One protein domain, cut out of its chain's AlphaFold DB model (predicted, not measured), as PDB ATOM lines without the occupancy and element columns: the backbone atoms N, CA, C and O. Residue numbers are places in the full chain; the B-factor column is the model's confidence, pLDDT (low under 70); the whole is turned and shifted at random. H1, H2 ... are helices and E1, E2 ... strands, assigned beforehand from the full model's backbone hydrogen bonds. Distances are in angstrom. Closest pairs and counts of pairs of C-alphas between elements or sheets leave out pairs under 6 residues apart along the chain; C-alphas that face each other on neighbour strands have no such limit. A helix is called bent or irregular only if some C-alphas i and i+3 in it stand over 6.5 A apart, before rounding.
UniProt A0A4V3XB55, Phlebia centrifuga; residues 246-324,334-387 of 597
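AT A GLANCE: This is residues 246 to 324 and 334 to 387 of the 597 residues of a protein of Phlebia centrifuga (UniProt A0A4V3XB55). A long helical hairpin, H1 and H2, forms one side of the domain, and a small parallel sheet of two strands, E1 and E2, sits between the later part of H2 and the last turns of H3. H1 packs on H2 away from the sheet, while H4 packs on the first residues of H2, and the short H5 runs from there to H3. The printed part has 133 residues, with five named helices and two named strands in the order H1, H2, E1, H3, E2, H4, H5; the class is mostly helix. The whole is compact, with a radius of gyration of the C-alphas of 16.2 A and spans of 46 by 39 by 26 A.

IN THESE COORDINATES: H1 covers residues 250 to 277, 40.8 A from its first C-alpha at (-35.331, -13.953, -4.548) to its last. H2, residues 282 to 306, is 37.0 A long, with a kink of 27 degrees near residue 292; it is neither bent nor irregular, but only just: C-alphas 289 and 292 are 6.0 A apart. E1 is residues 311 to 314, 9.6 A. H3, residues 337 to 352, measures 22.5 A, and E2, residues 358 to 361, 9.5 A. H4 is residues 372 to 375, 5.3 A. H5, residues 377 to 387, is 15.9 A long and ends at C-alpha 387, (-54.336, 11.187, -21.633); it is irregular, with C-alphas 378 and 381 7.8 A apart.

HOW THE PARTS SIT: H1 and H2 form a helical hairpin: they touch, closest at the C-alphas of Ile 260 and Leu 295, 6.8 A, at a shallow tilt of 5 degrees, opposite ways. The closest C-alphas of H2 and E1 are those of Ala 301 and Ala 311, 5.6 A; those of H2 and E2 are Ala 301 and Val 360, 5.8 A. E1 and E2 are parallel, at 27 degrees, with N 314 and O 360 at 2.9 A and N 360 and O 312 at 2.8 A, both within hydrogen-bond range. The closest C-alphas of H3 and E2 are those of Ile 351 and Pro 359, 6.8 A. H3, with residues 340 to 347 alone, touches H5, closest at the C-alphas of Ala 344 and Leu 387, 4.7 A, at a steep tilt of 62 degrees, the same way. H2, with residues 282 to 286 alone, touches H4, closest at the C-alphas of Asp 286 and Leu 373, 6.4 A. H4 and H5 are close but not clearly touching, 7.3 A between the C-alphas of Leu 372 and Tyr 380. Among the pairs that stay apart are H1 and H3, and H2 and H5. Every O i to N i+4 pair is within hydrogen-bond range in H1 and H3, against 19 of 21 in H2 and 5 of 7 in H5; H4 is too short for such a pair.

THE WHOLE: The two C-alphas farthest apart are those of Pro 250 and Thr 334, 48.1 A. Residues 325 to 333 are not printed, in the link across the cut from E1 to H3; C-alphas 324 and 334 are 18.5 A apart. Of the links printed whole, E2 to H4 is short and the others are tight. Mean pLDDT of the printed part is 84.4; it is under 70 at residues 246 to 248, 321 to 324, 334, 370 and 378.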
ATOM      1  N   SER A 246     -33.146  -3.483  -5.404       54.44
ATOM      2  CA  SER A 246     -34.450  -2.874  -5.204       54.44
ATOM      3  C   SER A 246     -35.521  -3.938  -4.978       54.44
ATOM      4  O   SER A 246     -36.574  -3.600  -4.450       54.44
ATOM      5  N   VAL A 247     -35.220  -5.190  -5.349       61.12
ATOM      6  CA  VAL A 247     -36.035  -6.389  -5.146       61.12
ATOM      7  C   VAL A 247     -35.285  -7.319  -4.189       61.12
ATOM      8  O   VAL A 247     -34.222  -7.837  -4.529       61.12
ATOM      9  N   ARG A 248     -35.786  -7.470  -2.963       67.31
ATOM     10  CA  ARG A 248     -35.215  -8.302  -1.894       67.31
ATOM     11  C   ARG A 248     -35.670  -9.756  -1.993       67.31
ATOM     12  O   ARG A 248     -34.915 -10.642  -1.594       67.31
ATOM     13  N   ASP A 249     -36.880  -9.987  -2.492       74.94
ATOM     14  CA  ASP A 249     -37.457 -11.306  -2.703       74.94
ATOM     15  C   ASP A 249     -36.718 -12.043  -3.843       74.94
ATOM     16  O   ASP A 249     -36.672 -11.556  -4.979       74.94
ATOM     17  N   PRO A 250     -36.114 -13.213  -3.564       73.12
ATOM     18  CA  PRO A 250     -35.331 -13.953  -4.548       73.12
ATOM     19  C   PRO A 250     -36.169 -14.546  -5.690       73.12
ATOM     20  O   PRO A 250     -35.637 -14.706  -6.789       73.12
ATOM     21  N   GLU A 251     -37.447 -14.861  -5.468       83.94
ATOM     22  CA  GLU A 251     -38.326 -15.414  -6.506       83.94
ATOM     23  C   GLU A 251     -38.776 -14.313  -7.470       83.94
ATOM     24  O   GLU A 251     -38.644 -14.475  -8.685       83.94
ATOM     25  N   LEU A 252     -39.192 -13.152  -6.945       83.38
ATOM     26  CA  LEU A 252     -39.515 -11.978  -7.770       83.38
ATOM     27  C   LEU A 252     -38.306 -11.505  -8.579       83.38
ATOM     28  O   LEU A 252     -38.434 -11.100  -9.735       83.38
ATOM     29  N   LEU A 253     -37.114 -11.565  -7.983       74.06
ATOM     30  CA  LEU A 253     -35.888 -11.205  -8.677       74.06
ATOM     31  C   LEU A 253     -35.591 -12.160  -9.839       74.06
ATOM     32  O   LEU A 253     -35.223 -11.711 -10.921       74.06
ATOM     33  N   LYS A 254     -35.758 -13.465  -9.625       78.56
ATOM     34  CA  LYS A 254     -35.536 -14.477 -10.661       78.56
ATOM     35  C   LYS A 254     -36.548 -14.358 -11.805       78.56
ATOM     36  O   LYS A 254     -36.158 -14.496 -12.962       78.56
ATOM     37  N   GLU A 255     -37.815 -14.084 -11.491       87.75
ATOM     38  CA  GLU A 255     -38.860 -13.783 -12.482       87.75
ATOM     39  C   GLU A 255     -38.462 -12.567 -13.332       87.75
ATOM     40  O   GLU A 255     -38.406 -12.656 -14.559       87.75
ATOM     41  N   LEU A 256     -38.086 -11.461 -12.680       83.69
ATOM     42  CA  LEU A 256     -37.666 -10.236 -13.358       83.69
ATOM     43  C   LEU A 256     -36.439 -10.453 -14.257       83.69
ATOM     44  O   LEU A 256     -36.388  -9.921 -15.363       83.69
ATOM     45  N   GLU A 257     -35.449 -11.224 -13.802       78.81
ATOM     46  CA  GLU A 257     -34.257 -11.546 -14.597       78.81
ATOM     47  C   GLU A 257     -34.611 -12.320 -15.867       78.81
ATOM     48  O   GLU A 257     -34.191 -11.927 -16.955       78.81
ATOM     49  N   ALA A 258     -35.433 -13.364 -15.741       82.06
ATOM     50  CA  ALA A 258     -35.871 -14.160 -16.882       82.06
ATOM     51  C   ALA A 258     -36.669 -13.320 -17.894       82.06
ATOM     52  O   ALA A 258     -36.476 -13.450 -19.104       82.06
ATOM     53  N   GLU A 259     -37.533 -12.423 -17.413       86.56
ATOM     54  CA  GLU A 259     -38.291 -11.518 -18.274       86.56
ATOM     55  C   GLU A 259     -37.403 -10.515 -19.018       86.56
ATOM     56  O   GLU A 259     -37.591 -10.305 -20.218       86.56
ATOM     57  N   ILE A 260     -36.439  -9.898 -18.326       84.00
ATOM     58  CA  ILE A 260     -35.511  -8.938 -18.936       84.00
ATOM     59  C   ILE A 260     -34.633  -9.632 -19.980       84.00
ATOM     60  O   ILE A 260     -34.402  -9.065 -21.049       84.00
ATOM     61  N   GLU A 261     -34.147 -10.844 -19.699       81.00
ATOM     62  CA  GLU A 261     -33.367 -11.631 -20.659       81.00
ATOM     63  C   GLU A 261     -34.192 -11.953 -21.908       81.00
ATOM     64  O   GLU A 261     -33.746 -11.687 -23.027       81.00
ATOM     65  N   HIS A 262     -35.424 -12.433 -21.724       87.69
ATOM     66  CA  HIS A 262     -36.335 -12.742 -22.824       87.69
ATOM     67  C   HIS A 262     -36.647 -11.520 -23.699       87.69
ATOM     68  O   HIS A 262     -36.599 -11.588 -24.934       87.69
ATOM     69  N   ASP A 263     -36.939 -10.383 -23.069       87.31
ATOM     70  CA  ASP A 263     -37.193  -9.136 -23.777       87.31
ATOM     71  C   ASP A 263     -35.933  -8.704 -24.554       87.31
ATOM     72  O   ASP A 263     -36.021  -8.348 -25.733       87.31
ATOM     73  N   CYS A 264     -34.748  -8.739 -23.928       83.62
ATOM     74  CA  CYS A 264     -33.485  -8.344 -24.564       83.62
ATOM     75  C   CYS A 264     -33.154  -9.211 -25.787       83.62
ATOM     76  O   CYS A 264     -32.689  -8.699 -26.809       83.62
ATOM     77  N   ASP A 265     -33.409 -10.516 -25.703       86.12
ATOM     78  CA  ASP A 265     -33.234 -11.436 -26.826       86.12
ATOM     79  C   ASP A 265     -34.216 -11.160 -27.968       86.12
ATOM     80  O   ASP A 265     -33.838 -11.227 -29.145       86.12
ATOM     81  N   SER A 266     -35.446 -10.773 -27.632       88.62
ATOM     82  CA  SER A 266     -36.451 -10.352 -28.609       88.62
ATOM     83  C   SER A 266     -36.017  -9.077 -29.341       88.62
ATOM     84  O   SER A 266     -36.025  -9.045 -30.573       88.62
ATOM     85  N   LEU A 267     -35.536  -8.058 -28.613       89.44
ATOM     86  CA  LEU A 267     -35.005  -6.830 -29.217       89.44
ATOM     87  C   LEU A 267     -33.786  -7.114 -30.102       89.44
ATOM     88  O   LEU A 267     -33.683  -6.588 -31.208       89.44
ATOM     89  N   ARG A 268     -32.863  -7.968 -29.647       87.12
ATOM     90  CA  ARG A 268     -31.682  -8.359 -30.429       87.12
ATOM     91  C   ARG A 268     -32.077  -9.024 -31.746       87.12
ATOM     92  O   ARG A 268     -31.484  -8.722 -32.779       87.12
ATOM     93  N   SER A 269     -33.080  -9.894 -31.710       91.94
ATOM     94  CA  SER A 269     -33.611 -10.562 -32.901       91.94
ATOM     95  C   SER A 269     -34.270  -9.564 -33.856       91.94
ATOM     96  O   SER A 269     -34.025  -9.615 -35.060       91.94
ATOM     97  N   PHE A 270     -35.034  -8.608 -33.323       89.69
ATOM     98  CA  PHE A 270     -35.649  -7.534 -34.106       89.69
ATOM     99  C   PHE A 270     -34.606  -6.643 -34.795       89.69
ATOM    100  O   PHE A 270     -34.694  -6.397 -35.997       89.69
ATOM    101  N   LEU A 271     -33.576  -6.211 -34.062       89.06
ATOM    102  CA  LEU A 271     -32.481  -5.401 -34.605       89.06
ATOM    103  C   LEU A 271     -31.674  -6.160 -35.661       89.06
ATOM    104  O   LEU A 271     -31.271  -5.574 -36.663       89.06
ATOM    105  N   PHE A 272     -31.463  -7.463 -35.466       90.19
ATOM    106  CA  PHE A 272     -30.814  -8.304 -36.465       90.19
ATOM    107  C   PHE A 272     -31.650  -8.403 -37.748       90.19
ATOM    108  O   PHE A 272     -31.103  -8.268 -38.838       90.19
ATOM    109  N   ALA A 273     -32.969  -8.571 -37.639       89.94
ATOM    110  CA  ALA A 273     -33.857  -8.570 -38.800       89.94
ATOM    111  C   ALA A 273     -33.827  -7.224 -39.543       89.94
ATOM    112  O   ALA A 273     -33.681  -7.206 -40.762       89.94
ATOM    113  N   ALA A 274     -33.876  -6.102 -38.815       88.69
ATOM    114  CA  ALA A 274     -33.756  -4.767 -39.401       88.69
ATOM    115  C   ALA A 274     -32.410  -4.569 -40.122       88.69
ATOM    116  O   ALA A 274     -32.369  -4.022 -41.219       88.69
ATOM    117  N   GLN A 275     -31.315  -5.083 -39.549       87.38
ATOM    118  CA  GLN A 275     -29.995  -5.065 -40.180       87.38
ATOM    119  C   GLN A 275     -29.948  -5.894 -41.474       87.38
ATOM    120  O   GLN A 275     -29.254  -5.519 -42.411       87.38
ATOM    121  N   VAL A 276     -30.652  -7.028 -41.528       89.75
ATOM    122  CA  VAL A 276     -30.718  -7.874 -42.733       89.75
ATOM    123  C   VAL A 276     -31.521  -7.202 -43.847       89.75
ATOM    124  O   VAL A 276     -31.176  -7.356 -45.015       89.75
ATOM    125  N   ILE A 277     -32.582  -6.476 -43.490       90.75
ATOM    126  CA  ILE A 277     -33.430  -5.740 -44.439       90.75
ATOM    127  C   ILE A 277     -32.736  -4.448 -44.920       90.75
ATOM    128  O   ILE A 277     -33.036  -3.981 -46.012       90.75
ATOM    129  N   ASP A 278     -31.785  -3.917 -44.140       89.12
ATOM    130  CA  ASP A 278     -31.101  -2.628 -44.358       89.12
ATOM    131  C   ASP A 278     -32.071  -1.432 -44.416       89.12
ATOM    132  O   ASP A 278     -31.843  -0.423 -45.079       89.12
ATOM    133  N   GLU A 279     -33.186  -1.547 -43.691       86.06
ATOM    134  CA  GLU A 279     -34.228  -0.527 -43.616       86.06
ATOM    135  C   GLU A 279     -34.855  -0.508 -42.216       86.06
ATOM    136  O   GLU A 279     -35.105  -1.549 -41.601       86.06
ATOM    137  N   ILE A 280     -35.137   0.690 -41.699       84.56
ATOM    138  CA  ILE A 280     -35.860   0.884 -40.439       84.56
ATOM    139  C   ILE A 280     -37.031   1.823 -40.700       84.56
ATOM    140  O   ILE A 280     -36.843   3.022 -40.907       84.56
ATOM    141  N   SER A 281     -38.249   1.285 -40.632       84.25
ATOM    142  CA  SER A 281     -39.455   2.113 -40.693       84.25
ATOM    143  C   SER A 281     -39.577   3.009 -39.444       84.25
ATOM    144  O   SER A 281     -39.118   2.617 -38.363       84.25
ATOM    145  N   PRO A 282     -40.245   4.177 -39.527       80.75
ATOM    146  CA  PRO A 282     -40.530   5.015 -38.358       80.75
ATOM    147  C   PRO A 282     -41.212   4.246 -37.217       80.75
ATOM    148  O   PRO A 282     -40.839   4.392 -36.058       80.75
ATOM    149  N   ARG A 283     -42.126   3.327 -37.550       80.75
ATOM    150  CA  ARG A 283     -42.786   2.443 -36.579       80.75
ATOM    151  C   ARG A 283     -41.804   1.491 -35.895       80.75
ATOM    152  O   ARG A 283     -41.869   1.305 -34.685       80.75
ATOM    153  N   SER A 284     -40.882   0.897 -36.651       84.94
ATOM    154  CA  SER A 284     -39.834   0.042 -36.084       84.94
ATOM    155  C   SER A 284     -38.952   0.826 -35.108       84.94
ATOM    156  O   SER A 284     -38.582   0.306 -34.058       84.94
ATOM    157  N   LYS A 285     -38.639   2.086 -35.433       84.56
ATOM    158  CA  LYS A 285     -37.873   2.985 -34.563       84.56
ATOM    159  C   LYS A 285     -38.625   3.300 -33.268       84.56
ATOM    160  O   LYS A 285     -38.020   3.219 -32.201       84.56
ATOM    161  N   ASP A 286     -39.919   3.589 -33.356       84.38
ATOM    162  CA  ASP A 286     -40.792   3.816 -32.201       84.38
ATOM    163  C   ASP A 286     -40.785   2.612 -31.245       84.38
ATOM    164  O   ASP A 286     -40.512   2.771 -30.054       84.38
ATOM    165  N   SER A 287     -40.971   1.395 -31.770       84.25
ATOM    166  CA  SER A 287     -40.928   0.161 -30.970       84.25
ATOM    167  C   SER A 287     -39.567  -0.070 -30.297       84.25
ATOM    168  O   SER A 287     -39.516  -0.505 -29.148       84.25
ATOM    169  N   ILE A 288     -38.455   0.226 -30.985       86.81
ATOM    170  CA  ILE A 288     -37.103   0.104 -30.407       86.81
ATOM    171  C   ILE A 288     -36.925   1.077 -29.235       86.81
ATOM    172  O   ILE A 288     -36.348   0.706 -28.215       86.81
ATOM    173  N   VAL A 289     -37.408   2.316 -29.368       83.75
ATOM    174  CA  VAL A 289     -37.295   3.335 -28.313       83.75
ATOM    175  C   VAL A 289     -38.197   2.996 -27.121       83.75
ATOM    176  O   VAL A 289     -37.724   3.023 -25.983       83.75
ATOM    177  N   GLY A 290     -39.446   2.585 -27.368       84.56
ATOM    178  CA  GLY A 290     -40.401   2.189 -26.323       84.56
ATOM    179  C   GLY A 290     -39.929   1.007 -25.467       84.56
ATOM    180  O   GLY A 290     -40.303   0.877 -24.301       84.56
ATOM    181  N   PHE A 291     -39.021   0.183 -25.993       87.75
ATOM    182  CA  PHE A 291     -38.435  -0.935 -25.259       87.75
ATOM    183  C   PHE A 291     -37.700  -0.505 -23.974       87.75
ATOM    184  O   PHE A 291     -37.734  -1.220 -22.971       87.75
ATOM    185  N   GLY A 292     -37.069   0.676 -23.964       84.88
ATOM    186  CA  GLY A 292     -36.415   1.204 -22.762       84.88
ATOM    187  C   GLY A 292     -37.400   1.429 -21.610       84.88
ATOM    188  O   GLY A 292     -37.121   1.070 -20.465       84.88
ATOM    189  N   GLU A 293     -38.584   1.953 -21.919       86.19
ATOM    190  CA  GLU A 293     -39.642   2.186 -20.934       86.19
ATOM    191  C   GLU A 293     -40.253   0.882 -20.435       86.19
ATOM    192  O   GLU A 293     -40.513   0.750 -19.239       86.19
ATOM    193  N   LYS A 294     -40.430  -0.100 -21.328       89.06
ATOM    194  CA  LYS A 294     -40.894  -1.442 -20.966       89.06
ATOM    195  C   LYS A 294     -40.014  -2.053 -19.875       89.06
ATOM    196  O   LYS A 294     -40.533  -2.493 -18.849       89.06
ATOM    197  N   LEU A 295     -38.690  -2.020 -20.048       87.62
ATOM    198  CA  LEU A 295     -37.756  -2.521 -19.035       87.62
ATOM    199  C   LEU A 295     -37.853  -1.731 -17.721       87.62
ATOM    200  O   LEU A 295     -37.921  -2.330 -16.647       87.62
ATOM    201  N   GLY A 296     -37.892  -0.396 -17.794       86.50
ATOM    202  CA  GLY A 296     -38.010   0.463 -16.610       86.50
ATOM    203  C   GLY A 296     -39.279   0.187 -15.797       86.50
ATOM    204  O   GLY A 296     -39.216   0.019 -14.578       86.50
ATOM    205  N   CYS A 297     -40.421   0.054 -16.471       91.19
ATOM    206  CA  CYS A 297     -41.711  -0.214 -15.839       91.19
ATOM    207  C   CYS A 297     -41.752  -1.588 -15.164       91.19
ATOM    208  O   CYS A 297     -42.248  -1.698 -14.044       91.19
ATOM    209  N   LYS A 298     -41.179  -2.628 -15.784       90.38
ATOM    210  CA  LYS A 298     -41.074  -3.966 -15.174       90.38
ATOM    211  C   LYS A 298     -40.252  -3.965 -13.889       90.38
ATOM    212  O   LYS A 298     -40.639  -4.600 -12.902       90.38
ATOM    213  N   ILE A 299     -39.147  -3.216 -13.874       87.44
ATOM    214  CA  ILE A 299     -38.327  -3.044 -12.670       87.44
ATOM    215  C   ILE A 299     -39.158  -2.359 -11.583       87.44
ATOM    216  O   ILE A 299     -39.272  -2.900 -10.487       87.44
ATOM    217  N   ILE A 300     -39.788  -1.218 -11.875       89.75
ATOM    218  CA  ILE A 300     -40.585  -0.478 -10.883       89.75
ATOM    219  C   ILE A 300     -41.759  -1.309 -10.354       89.75
ATOM    220  O   ILE A 300     -41.939  -1.382  -9.140       89.75
ATOM    221  N   ALA A 301     -42.510  -1.992 -11.222       92.00
ATOM    222  CA  ALA A 301     -43.609  -2.868 -10.815       92.00
ATOM    223  C   ALA A 301     -43.134  -3.961  -9.850       92.00
ATOM    224  O   ALA A 301     -43.759  -4.212  -8.821       92.00
ATOM    225  N   THR A 302     -41.987  -4.577 -10.135       89.88
ATOM    226  CA  THR A 302     -41.416  -5.620  -9.274       89.88
ATOM    227  C   THR A 302     -40.910  -5.053  -7.948       89.88
ATOM    228  O   THR A 302     -41.120  -5.662  -6.906       89.88
ATOM    229  N   VAL A 303     -40.317  -3.856  -7.948       85.31
ATOM    230  CA  VAL A 303     -39.888  -3.161  -6.721       85.31
ATOM    231  C   VAL A 303     -41.073  -2.773  -5.835       85.31
ATOM    232  O   VAL A 303     -40.966  -2.814  -4.611       85.31
ATOM    233  N   LEU A 304     -42.209  -2.394  -6.424       90.81
ATOM    234  CA  LEU A 304     -43.439  -2.137  -5.675       90.81
ATOM    235  C   LEU A 304     -43.977  -3.429  -5.046       90.81
ATOM    236  O   LEU A 304     -44.224  -3.439  -3.838       90.81
ATOM    237  N   ARG A 305     -44.049  -4.522  -5.823       91.88
ATOM    238  CA  ARG A 305     -44.440  -5.854  -5.324       91.88
ATOM    239  C   ARG A 305     -43.548  -6.314  -4.167       91.88
ATOM    240  O   ARG A 305     -44.061  -6.723  -3.130       91.88
ATOM    241  N   ASP A 306     -42.232  -6.148  -4.292       86.06
ATOM    242  CA  ASP A 306     -41.252  -6.469  -3.241       86.06
ATOM    243  C   ASP A 306     -41.470  -5.678  -1.939       86.06
ATOM    244  O   ASP A 306     -41.194  -6.154  -0.839       86.06
ATOM    245  N   ARG A 307     -42.002  -4.457  -2.047       88.00
ATOM    246  CA  ARG A 307     -42.332  -3.595  -0.901       88.00
ATOM    247  C   ARG A 307     -43.737  -3.834  -0.347       88.00
ATOM    248  O   ARG A 307     -44.173  -3.077   0.518       88.00
ATOM    249  N   GLY A 308     -44.432  -4.870  -0.817       89.12
ATOM    250  CA  GLY A 308     -45.788  -5.214  -0.388       89.12
ATOM    251  C   GLY A 308     -46.875  -4.322  -0.986       89.12
ATOM    252  O   GLY A 308     -47.988  -4.299  -0.466       89.12
ATOM    253  N   ILE A 309     -46.569  -3.575  -2.051       93.94
ATOM    254  CA  ILE A 309     -47.554  -2.801  -2.810       93.94
ATOM    255  C   ILE A 309     -48.019  -3.672  -3.974       93.94
ATOM    256  O   ILE A 309     -47.217  -4.060  -4.822       93.94
ATOM    257  N   ASP A 310     -49.315  -3.976  -4.016       92.94
ATOM    258  CA  ASP A 310     -49.910  -4.761  -5.096       92.94
ATOM    259  C   ASP A 310     -49.897  -3.945  -6.398       92.94
ATOM    260  O   ASP A 310     -50.692  -3.019  -6.576       92.94
ATOM    261  N   ALA A 311     -48.927  -4.240  -7.265       94.88
ATOM    262  CA  ALA A 311     -48.645  -3.495  -8.483       94.88
ATOM    263  C   ALA A 311     -48.593  -4.414  -9.709       94.88
ATOM    264  O   ALA A 311     -48.069  -5.527  -9.649       94.88
ATOM    265  N   GLU A 312     -49.097  -3.920 -10.839       93.56
ATOM    266  CA  GLU A 312     -49.153  -4.639 -12.113       93.56
ATOM    267  C   GLU A 312     -48.415  -3.849 -13.198       93.56
ATOM    268  O   GLU A 312     -48.643  -2.651 -13.369       93.56
ATOM    269  N   PHE A 313     -47.549  -4.519 -13.960       93.50
ATOM    270  CA  PHE A 313     -46.983  -3.950 -15.181       93.50
ATOM    271  C   PHE A 313     -48.036  -3.938 -16.299       93.50
ATOM    272  O   PHE A 313     -48.598  -4.978 -16.640       93.50
ATOM    273  N   VAL A 314     -48.266  -2.773 -16.907       92.12
ATOM    274  CA  VAL A 314     -49.240  -2.579 -17.987       92.12
ATOM    275  C   VAL A 314     -48.534  -2.034 -19.227       92.12
ATOM    276  O   VAL A 314     -48.081  -0.891 -19.250       92.12
ATOM    277  N   SER A 315     -48.475  -2.846 -20.286       89.88
ATOM    278  CA  SER A 315     -48.039  -2.383 -21.608       89.88
ATOM    279  C   SER A 315     -49.214  -1.779 -22.377       89.88
ATOM    280  O   SER A 315     -50.284  -2.391 -22.469       89.88
ATOM    281  N   LEU A 316     -48.996  -0.591 -22.945       87.50
ATOM    282  CA  LEU A 316     -49.953   0.117 -23.801       87.50
ATOM    283  C   LEU A 316     -49.577   0.080 -25.290       87.50
ATOM    284  O   LEU A 316     -50.183   0.766 -26.107       87.50
ATOM    285  N   GLU A 317     -48.637  -0.786 -25.674       83.81
ATOM    286  CA  GLU A 317     -48.157  -0.965 -27.054       83.81
ATOM    287  C   GLU A 317     -49.254  -1.285 -28.085       83.81
ATOM    288  O   GLU A 317     -49.025  -1.141 -29.278       83.81
ATOM    289  N   ASN A 318     -50.441  -1.721 -27.666       81.62
ATOM    290  CA  ASN A 318     -51.541  -2.065 -28.575       81.62
ATOM    291  C   ASN A 318     -52.875  -1.425 -28.159       81.62
ATOM    292  O   ASN A 318     -53.933  -1.941 -28.500       81.62
ATOM    293  N   VAL A 319     -52.838  -0.341 -27.376       82.75
ATOM    294  CA  VAL A 319     -54.060   0.286 -26.836       82.75
ATOM    295  C   VAL A 319     -54.764   1.205 -27.836       82.75
ATOM    296  O   VAL A 319     -55.952   1.468 -27.691       82.75
ATOM    297  N   VAL A 320     -54.036   1.712 -28.835       78.88
ATOM    298  CA  VAL A 320     -54.574   2.664 -29.811       78.88
ATOM    299  C   VAL A 320     -55.570   1.937 -30.723       78.88
ATOM    300  O   VAL A 320     -55.160   1.005 -31.422       78.88
ATOM    301  N   PRO A 321     -56.854   2.341 -30.745       65.94
ATOM    302  CA  PRO A 321     -57.829   1.775 -31.664       65.94
ATOM    303  C   PRO A 321     -57.487   2.248 -33.079       65.94
ATOM    304  O   PRO A 321     -57.536   3.439 -33.371       65.94
ATOM    305  N   ILE A 322     -57.098   1.325 -33.954       62.81
ATOM    306  CA  ILE A 322     -56.870   1.623 -35.371       62.81
ATOM    307  C   ILE A 322     -58.236   1.533 -36.070       62.81
ATOM    308  O   ILE A 322     -58.810   0.442 -36.077       62.81
ATOM    309  N   PRO A 323     -58.786   2.619 -36.644       55.94
ATOM    310  CA  PRO A 323     -59.985   2.519 -37.469       55.94
ATOM    311  C   PRO A 323     -59.668   1.713 -38.737       55.94
ATOM    312  O   PRO A 323     -58.642   1.956 -39.370       55.94
ATOM    313  N   GLU A 324     -60.542   0.775 -39.119       52.16
ATOM    314  CA  GLU A 324     -60.337  -0.138 -40.265       52.16
ATOM    315  C   GLU A 324     -60.146   0.587 -41.618       52.16
ATOM    316  O   GLU A 324     -59.598   0.000 -42.548       52.16
ATOM    317  N   THR A 334     -52.117  15.904 -39.549       62.09
ATOM    318  CA  THR A 334     -52.016  16.196 -38.121       62.09
ATOM    319  C   THR A 334     -53.159  15.489 -37.400       62.09
ATOM    320  O   THR A 334     -54.319  15.593 -37.797       62.09
ATOM    321  N   LEU A 335     -52.833  14.734 -36.349       73.94
ATOM    322  CA  LEU A 335     -53.837  13.975 -35.603       73.94
ATOM    323  C   LEU A 335     -54.823  14.940 -34.933       73.94
ATOM    324  O   LEU A 335     -54.421  15.811 -34.160       73.94
ATOM    325  N   GLY A 336     -56.110  14.788 -35.243       76.75
ATOM    326  CA  GLY A 336     -57.179  15.597 -34.659       76.75
ATOM    327  C   GLY A 336     -57.427  15.281 -33.182       76.75
ATOM    328  O   GLY A 336     -57.015  14.240 -32.672       76.75
ATOM    329  N   GLN A 337     -58.155  16.162 -32.490       83.94
ATOM    330  CA  GLN A 337     -58.492  15.961 -31.075       83.94
ATOM    331  C   GLN A 337     -59.294  14.673 -30.832       83.94
ATOM    332  O   GLN A 337     -59.065  14.004 -29.829       83.94
ATOM    333  N   ASP A 338     -60.166  14.290 -31.768       83.62
ATOM    334  CA  ASP A 338     -60.986  13.077 -31.666       83.62
ATOM    335  C   ASP A 338     -60.133  11.808 -31.501       83.62
ATOM    336  O   ASP A 338     -60.507  10.885 -30.773       83.62
ATOM    337  N   PHE A 339     -58.947  11.779 -32.121       85.75
ATOM    338  CA  PHE A 339     -57.992  10.690 -31.939       85.75
ATOM    339  C   PHE A 339     -57.508  10.629 -30.487       85.75
ATOM    340  O   PHE A 339     -57.600   9.577 -29.855       85.75
ATOM    341  N   TYR A 340     -57.052  11.750 -29.926       87.69
ATOM    342  CA  TYR A 340     -56.565  11.808 -28.546       87.69
ATOM    343  C   TYR A 340     -57.663  11.507 -27.524       87.69
ATOM    344  O   TYR A 340     -57.406  10.792 -26.556       87.69
ATOM    345  N   ASP A 341     -58.891  11.963 -27.772       87.50
ATOM    346  CA  ASP A 341     -60.049  11.637 -26.939       87.50
ATOM    347  C   ASP A 341     -60.353  10.127 -26.977       87.50
ATOM    348  O   ASP A 341     -60.582   9.518 -25.929       87.50
ATOM    349  N   SER A 342     -60.270   9.487 -28.151       87.94
ATOM    350  CA  SER A 342     -60.447   8.032 -28.282       87.94
ATOM    351  C   SER A 342     -59.351   7.238 -27.560       87.94
ATOM    352  O   SER A 342     -59.640   6.259 -26.865       87.94
ATOM    353  N   VAL A 343     -58.096   7.694 -27.651       89.19
ATOM    354  CA  VAL A 343     -56.964   7.085 -26.948       89.19
ATOM    355  C   VAL A 343     -57.133   7.254 -25.443       89.19
ATOM    356  O   VAL A 343     -56.953   6.277 -24.722       89.19
ATOM    357  N   ALA A 344     -57.534   8.437 -24.961       91.38
ATOM    358  CA  ALA A 344     -57.794   8.696 -23.545       91.38
ATOM    359  C   ALA A 344     -58.842   7.726 -22.970       91.38
ATOM    360  O   ALA A 344     -58.642   7.160 -21.892       91.38
ATOM    361  N   VAL A 345     -59.930   7.466 -23.706       91.06
ATOM    362  CA  VAL A 345     -60.937   6.466 -23.315       91.06
ATOM    363  C   VAL A 345     -60.321   5.067 -23.252       91.06
ATOM    364  O   VAL A 345     -60.431   4.404 -22.219       91.06
ATOM    365  N   ALA A 346     -59.613   4.641 -24.302       90.81
ATOM    366  CA  ALA A 346     -59.022   3.305 -24.383       90.81
ATOM    367  C   ALA A 346     -57.985   3.042 -23.273       90.81
ATOM    368  O   ALA A 346     -58.009   1.990 -22.625       90.81
ATOM    369  N   VAL A 347     -57.101   4.008 -22.990       92.12
ATOM    370  CA  VAL A 347     -56.127   3.886 -21.892       92.12
ATOM    371  C   VAL A 347     -56.825   3.892 -20.535       92.12
ATOM    372  O   VAL A 347     -56.486   3.082 -19.675       92.12
ATOM    373  N   GLY A 348     -57.850   4.728 -20.350       91.44
ATOM    374  CA  GLY A 348     -58.644   4.764 -19.123       91.44
ATOM    375  C   GLY A 348     -59.342   3.430 -18.840       91.44
ATOM    376  O   GLY A 348     -59.302   2.937 -17.713       91.44
ATOM    377  N   GLU A 349     -59.938   2.804 -19.856       91.44
ATOM    378  CA  GLU A 349     -60.546   1.475 -19.749       91.44
ATOM    379  C   GLU A 349     -59.514   0.392 -19.433       91.44
ATOM    380  O   GLU A 349     -59.730  -0.421 -18.530       91.44
ATOM    381  N   ARG A 350     -58.360   0.410 -20.113       91.31
ATOM    382  CA  ARG A 350     -57.283  -0.558 -19.869       91.31
ATOM    383  C   ARG A 350     -56.757  -0.491 -18.438       91.31
ATOM    384  O   ARG A 350     -56.449  -1.537 -17.865       91.31
ATOM    385  N   ILE A 351     -56.669   0.705 -17.859       92.81
ATOM    386  CA  ILE A 351     -56.245   0.889 -16.468       92.81
ATOM    387  C   ILE A 351     -57.342   0.492 -15.478       92.81
ATOM    388  O   ILE A 351     -57.043  -0.143 -14.469       92.81
ATOM    389  N   LYS A 352     -58.620   0.758 -15.775       90.81
ATOM    390  CA  LYS A 352     -59.742   0.300 -14.932       90.81
ATOM    391  C   LYS A 352     -59.781  -1.229 -14.780       90.81
ATOM    392  O   LYS A 352     -60.193  -1.722 -13.733       90.81
ATOM    393  N   GLN A 353     -59.297  -1.983 -15.772       91.00
ATOM    394  CA  GLN A 353     -59.177  -3.449 -15.700       91.00
ATOM    395  C   GLN A 353     -58.163  -3.939 -14.649       91.00
ATOM    396  O   GLN A 353     -58.258  -5.081 -14.199       91.00
ATOM    397  N   CYS A 354     -57.215  -3.101 -14.212       89.50
ATOM    398  CA  CYS A 354     -56.267  -3.463 -13.154       89.50
ATOM    399  C   CYS A 354     -56.940  -3.589 -11.774       89.50
ATOM    400  O   CYS A 354     -56.389  -4.243 -10.880       89.50
ATOM    401  N   GLY A 355     -58.153  -3.048 -11.606       90.38
ATOM    402  CA  GLY A 355     -58.901  -3.102 -10.353       90.38
ATOM    403  C   GLY A 355     -58.221  -2.268  -9.258       90.38
ATOM    404  O   GLY A 355     -57.880  -1.118  -9.517       90.38
ATOM    405  N   PRO A 356     -58.020  -2.804  -8.037       90.50
ATOM    406  CA  PRO A 356     -57.401  -2.065  -6.930       90.50
ATOM    407  C   PRO A 356     -55.863  -1.999  -6.996       90.50
ATOM    408  O   PRO A 356     -55.248  -1.373  -6.135       90.50
ATOM    409  N   ARG A 357     -55.240  -2.668  -7.972       93.25
ATOM    410  CA  ARG A 357     -53.780  -2.749  -8.122       93.25
ATOM    411  C   ARG A 357     -53.208  -1.430  -8.614       93.25
ATOM    412  O   ARG A 357     -53.849  -0.737  -9.397       93.25
ATOM    413  N   VAL A 358     -51.978  -1.118  -8.212       95.06
ATOM    414  CA  VAL A 358     -51.231   0.044  -8.706       95.06
ATOM    415  C   VAL A 358     -50.694  -0.264 -10.112       95.06
ATOM    416  O   VAL A 358     -49.800  -1.103 -10.247       95.06
ATOM    417  N   PRO A 359     -51.203   0.383 -11.175       95.56
ATOM    418  CA  PRO A 359     -50.725   0.136 -12.526       95.56
ATOM    419  C   PRO A 359     -49.398   0.871 -12.767       95.56
ATOM    420  O   PRO A 359     -49.295   2.079 -12.557       95.56
ATOM    421  N   VAL A 360     -48.384   0.154 -13.246       95.44
ATOM    422  CA  VAL A 360     -47.123   0.728 -13.730       95.44
ATOM    423  C   VAL A 360     -47.117   0.645 -15.247       95.44
ATOM    424  O   VAL A 360     -47.032  -0.443 -15.818       95.44
ATOM    425  N   VAL A 361     -47.245   1.800 -15.891       93.31
ATOM    426  CA  VAL A 361     -47.641   1.909 -17.295       93.31
ATOM    427  C   VAL A 361     -46.482   2.410 -18.151       93.31
ATOM    428  O   VAL A 361     -45.783   3.340 -17.754       93.31
ATOM    429  N   THR A 362     -46.286   1.818 -19.331       89.81
ATOM    430  CA  THR A 362     -45.304   2.306 -20.313       89.81
ATOM    431  C   THR A 362     -45.711   3.663 -20.877       89.81
ATOM    432  O   THR A 362     -46.879   3.843 -21.196       89.81
ATOM    433  N   GLY A 363     -44.754   4.581 -21.061       84.88
ATOM    434  CA  GLY A 363     -44.956   5.867 -21.746       84.88
ATOM    435  C   GLY A 363     -45.397   5.712 -23.207       84.88
ATOM    436  O   GLY A 363     -46.126   6.534 -23.750       84.88
ATOM    437  N   PHE A 364     -44.956   4.629 -23.832       85.38
ATOM    438  CA  PHE A 364     -45.222   4.260 -25.203       85.38
ATOM    439  C   PHE A 364     -46.618   3.641 -25.350       85.38
ATOM    440  O   PHE A 364     -46.930   2.628 -24.713       85.38
ATOM    441  N   PHE A 365     -47.442   4.236 -26.221       81.19
ATOM    442  CA  PHE A 365     -48.815   3.810 -26.495       81.19
ATOM    443  C   PHE A 365     -49.043   3.583 -27.999       81.19
ATOM    444  O   PHE A 365     -49.538   4.427 -28.732       81.19
ATOM    445  N   GLY A 366     -48.660   2.392 -28.442       74.38
ATOM    446  CA  GLY A 366     -49.032   1.771 -29.712       74.38
ATOM    447  C   GLY A 366     -48.744   2.475 -31.039       74.38
ATOM    448  O   GLY A 366     -48.055   3.492 -31.095       74.38
ATOM    449  N   PRO A 367     -49.161   1.843 -32.157       71.31
ATOM    450  CA  PRO A 367     -48.838   2.307 -33.499       71.31
ATOM    451  C   PRO A 367     -49.673   3.542 -33.839       71.31
ATOM    452  O   PRO A 367     -50.786   3.446 -34.348       71.31
ATOM    453  N   VAL A 368     -49.114   4.711 -33.546       79.00
ATOM    454  CA  VAL A 368     -49.704   5.999 -33.905       79.00
ATOM    455  C   VAL A 368     -49.513   6.265 -35.409       79.00
ATOM    456  O   VAL A 368     -48.393   6.095 -35.910       79.00
ATOM    457  N   PRO A 369     -50.562   6.691 -36.147       72.19
ATOM    458  CA  PRO A 369     -50.432   7.067 -37.555       72.19
ATOM    459  C   PRO A 369     -49.357   8.143 -37.763       72.19
ATOM    460  O   PRO A 369     -49.312   9.150 -37.054       72.19
ATOM    461  N   GLY A 370     -48.454   7.921 -38.720       68.38
ATOM    462  CA  GLY A 370     -47.336   8.832 -38.993       68.38
ATOM    463  C   GLY A 370     -46.145   8.752 -38.024       68.38
ATOM    464  O   GLY A 370     -45.202   9.512 -38.219       68.38
ATOM    465  N   SER A 371     -46.131   7.804 -37.070       77.38
ATOM    466  CA  SER A 371     -45.142   7.618 -35.981       77.38
ATOM    467  C   SER A 371     -45.312   8.553 -34.779       77.38
ATOM    468  O   SER A 371     -45.429   9.770 -34.908       77.38
ATOM    469  N   LEU A 372     -45.245   7.966 -33.578       79.88
ATOM    470  CA  LEU A 372     -45.346   8.674 -32.301       79.88
ATOM    471  C   LEU A 372     -44.197   9.674 -32.137       79.88
ATOM    472  O   LEU A 372     -44.424  10.825 -31.770       79.88
ATOM    473  N   LEU A 373     -42.963   9.266 -32.459       76.69
ATOM    474  CA  LEU A 373     -41.798  10.145 -32.355       76.69
ATOM    475  C   LEU A 373     -41.832  11.294 -33.365       76.69
ATOM    476  O   LEU A 373     -41.274  12.350 -33.081       76.69
ATOM    477  N   ARG A 374     -42.459  11.109 -34.533       74.25
ATOM    478  CA  ARG A 374     -42.588  12.172 -35.540       74.25
ATOM    479  C   ARG A 374     -43.706  13.158 -35.196       74.25
ATOM    480  O   ARG A 374     -43.516  14.349 -35.398       74.25
ATOM    481  N   GLN A 375     -44.832  12.668 -34.679       72.56
ATOM    482  CA  GLN A 375     -45.994  13.489 -34.315       72.56
ATOM    483  C   GLN A 375     -45.787  14.247 -32.994       72.56
ATOM    484  O   GLN A 375     -46.144  15.415 -32.893       72.56
ATOM    485  N   VAL A 376     -45.210  13.591 -31.979       72.94
ATOM    486  CA  VAL A 376     -45.150  14.109 -30.598       72.94
ATOM    487  C   VAL A 376     -43.718  14.425 -30.141       72.94
ATOM    488  O   VAL A 376     -43.512  15.235 -29.238       72.94
ATOM    489  N   GLY A 377     -42.695  13.818 -30.748       74.06
ATOM    490  CA  GLY A 377     -41.304  14.000 -30.320       74.06
ATOM    491  C   GLY A 377     -40.987  13.283 -29.005       74.06
ATOM    492  O   GLY A 377     -41.665  12.340 -28.622       74.06
ATOM    493  N   ARG A 378     -39.931  13.702 -28.292       68.19
ATOM    494  CA  ARG A 378     -39.430  13.017 -27.076       68.19
ATOM    495  C   ARG A 378     -40.305  13.188 -25.821       68.19
ATOM    496  O   ARG A 378     -40.015  12.560 -24.811       68.19
ATOM    497  N   GLY A 379     -41.356  14.010 -25.874       76.25
ATOM    498  CA  GLY A 379     -42.260  14.298 -24.750       76.25
ATOM    499  C   GLY A 379     -43.497  13.395 -24.661       76.25
ATOM    500  O   GLY A 379     -44.423  13.704 -23.913       76.25
ATOM    501  N   TYR A 380     -43.554  12.302 -25.429       85.69
ATOM    502  CA  TYR A 380     -44.753  11.461 -25.526       85.69
ATOM    503  C   TYR A 380     -45.164  10.798 -24.199       85.69
ATOM    504  O   TYR A 380     -46.347  10.538 -23.999       85.69
ATOM    505  N   THR A 381     -44.228  10.564 -23.272       88.94
ATOM    506  CA  THR A 381     -44.522  10.016 -21.937       88.94
ATOM    507  C   THR A 381     -45.377  10.982 -21.111       88.94
ATOM    508  O   THR A 381     -46.352  10.564 -20.486       88.94
ATOM    509  N   ASP A 382     -45.052  12.280 -21.152       88.81
ATOM    510  CA  ASP A 382     -45.827  13.320 -20.468       88.81
ATOM    511  C   ASP A 382     -47.228  13.423 -21.107       88.81
ATOM    512  O   ASP A 382     -48.229  13.508 -20.394       88.81
ATOM    513  N   LEU A 383     -47.315  13.336 -22.444       89.50
ATOM    514  CA  LEU A 383     -48.595  13.301 -23.164       89.50
ATOM    515  C   LEU A 383     -49.460  12.111 -22.736       89.50
ATOM    516  O   LEU A 383     -50.636  12.292 -22.431       89.50
ATOM    517  N   LEU A 384     -48.901  10.902 -22.675       91.38
ATOM    518  CA  LEU A 384     -49.658   9.736 -22.231       91.38
ATOM    519  C   LEU A 384     -50.154   9.898 -20.790       91.38
ATOM    520  O   LEU A 384     -51.293   9.541 -20.495       91.38
ATOM    521  N   ALA A 385     -49.329  10.448 -19.895       93.25
ATOM    522  CA  ALA A 385     -49.740  10.715 -18.521       93.25
ATOM    523  C   ALA A 385     -50.944  11.677 -18.469       93.25
ATOM    524  O   ALA A 385     -51.875  11.460 -17.691       93.25
ATOM    525  N   ALA A 386     -50.977  12.681 -19.350       92.62
ATOM    526  CA  ALA A 386     -52.136  13.552 -19.520       92.62
ATOM    527  C   ALA A 386     -53.371  12.812 -20.053       92.62
ATOM    528  O   ALA A 386     -54.454  12.952 -19.486       92.62
ATOM    529  N   LEU A 387     -53.224  11.978 -21.086       92.75
ATOM    530  CA  LEU A 387     -54.336  11.187 -21.633       92.75
ATOM    531  C   LEU A 387     -54.906  10.203 -20.601       92.75
ATOM    532  O   LEU A 387     -56.122  10.039 -20.508       92.75
TER     533      LEU A 387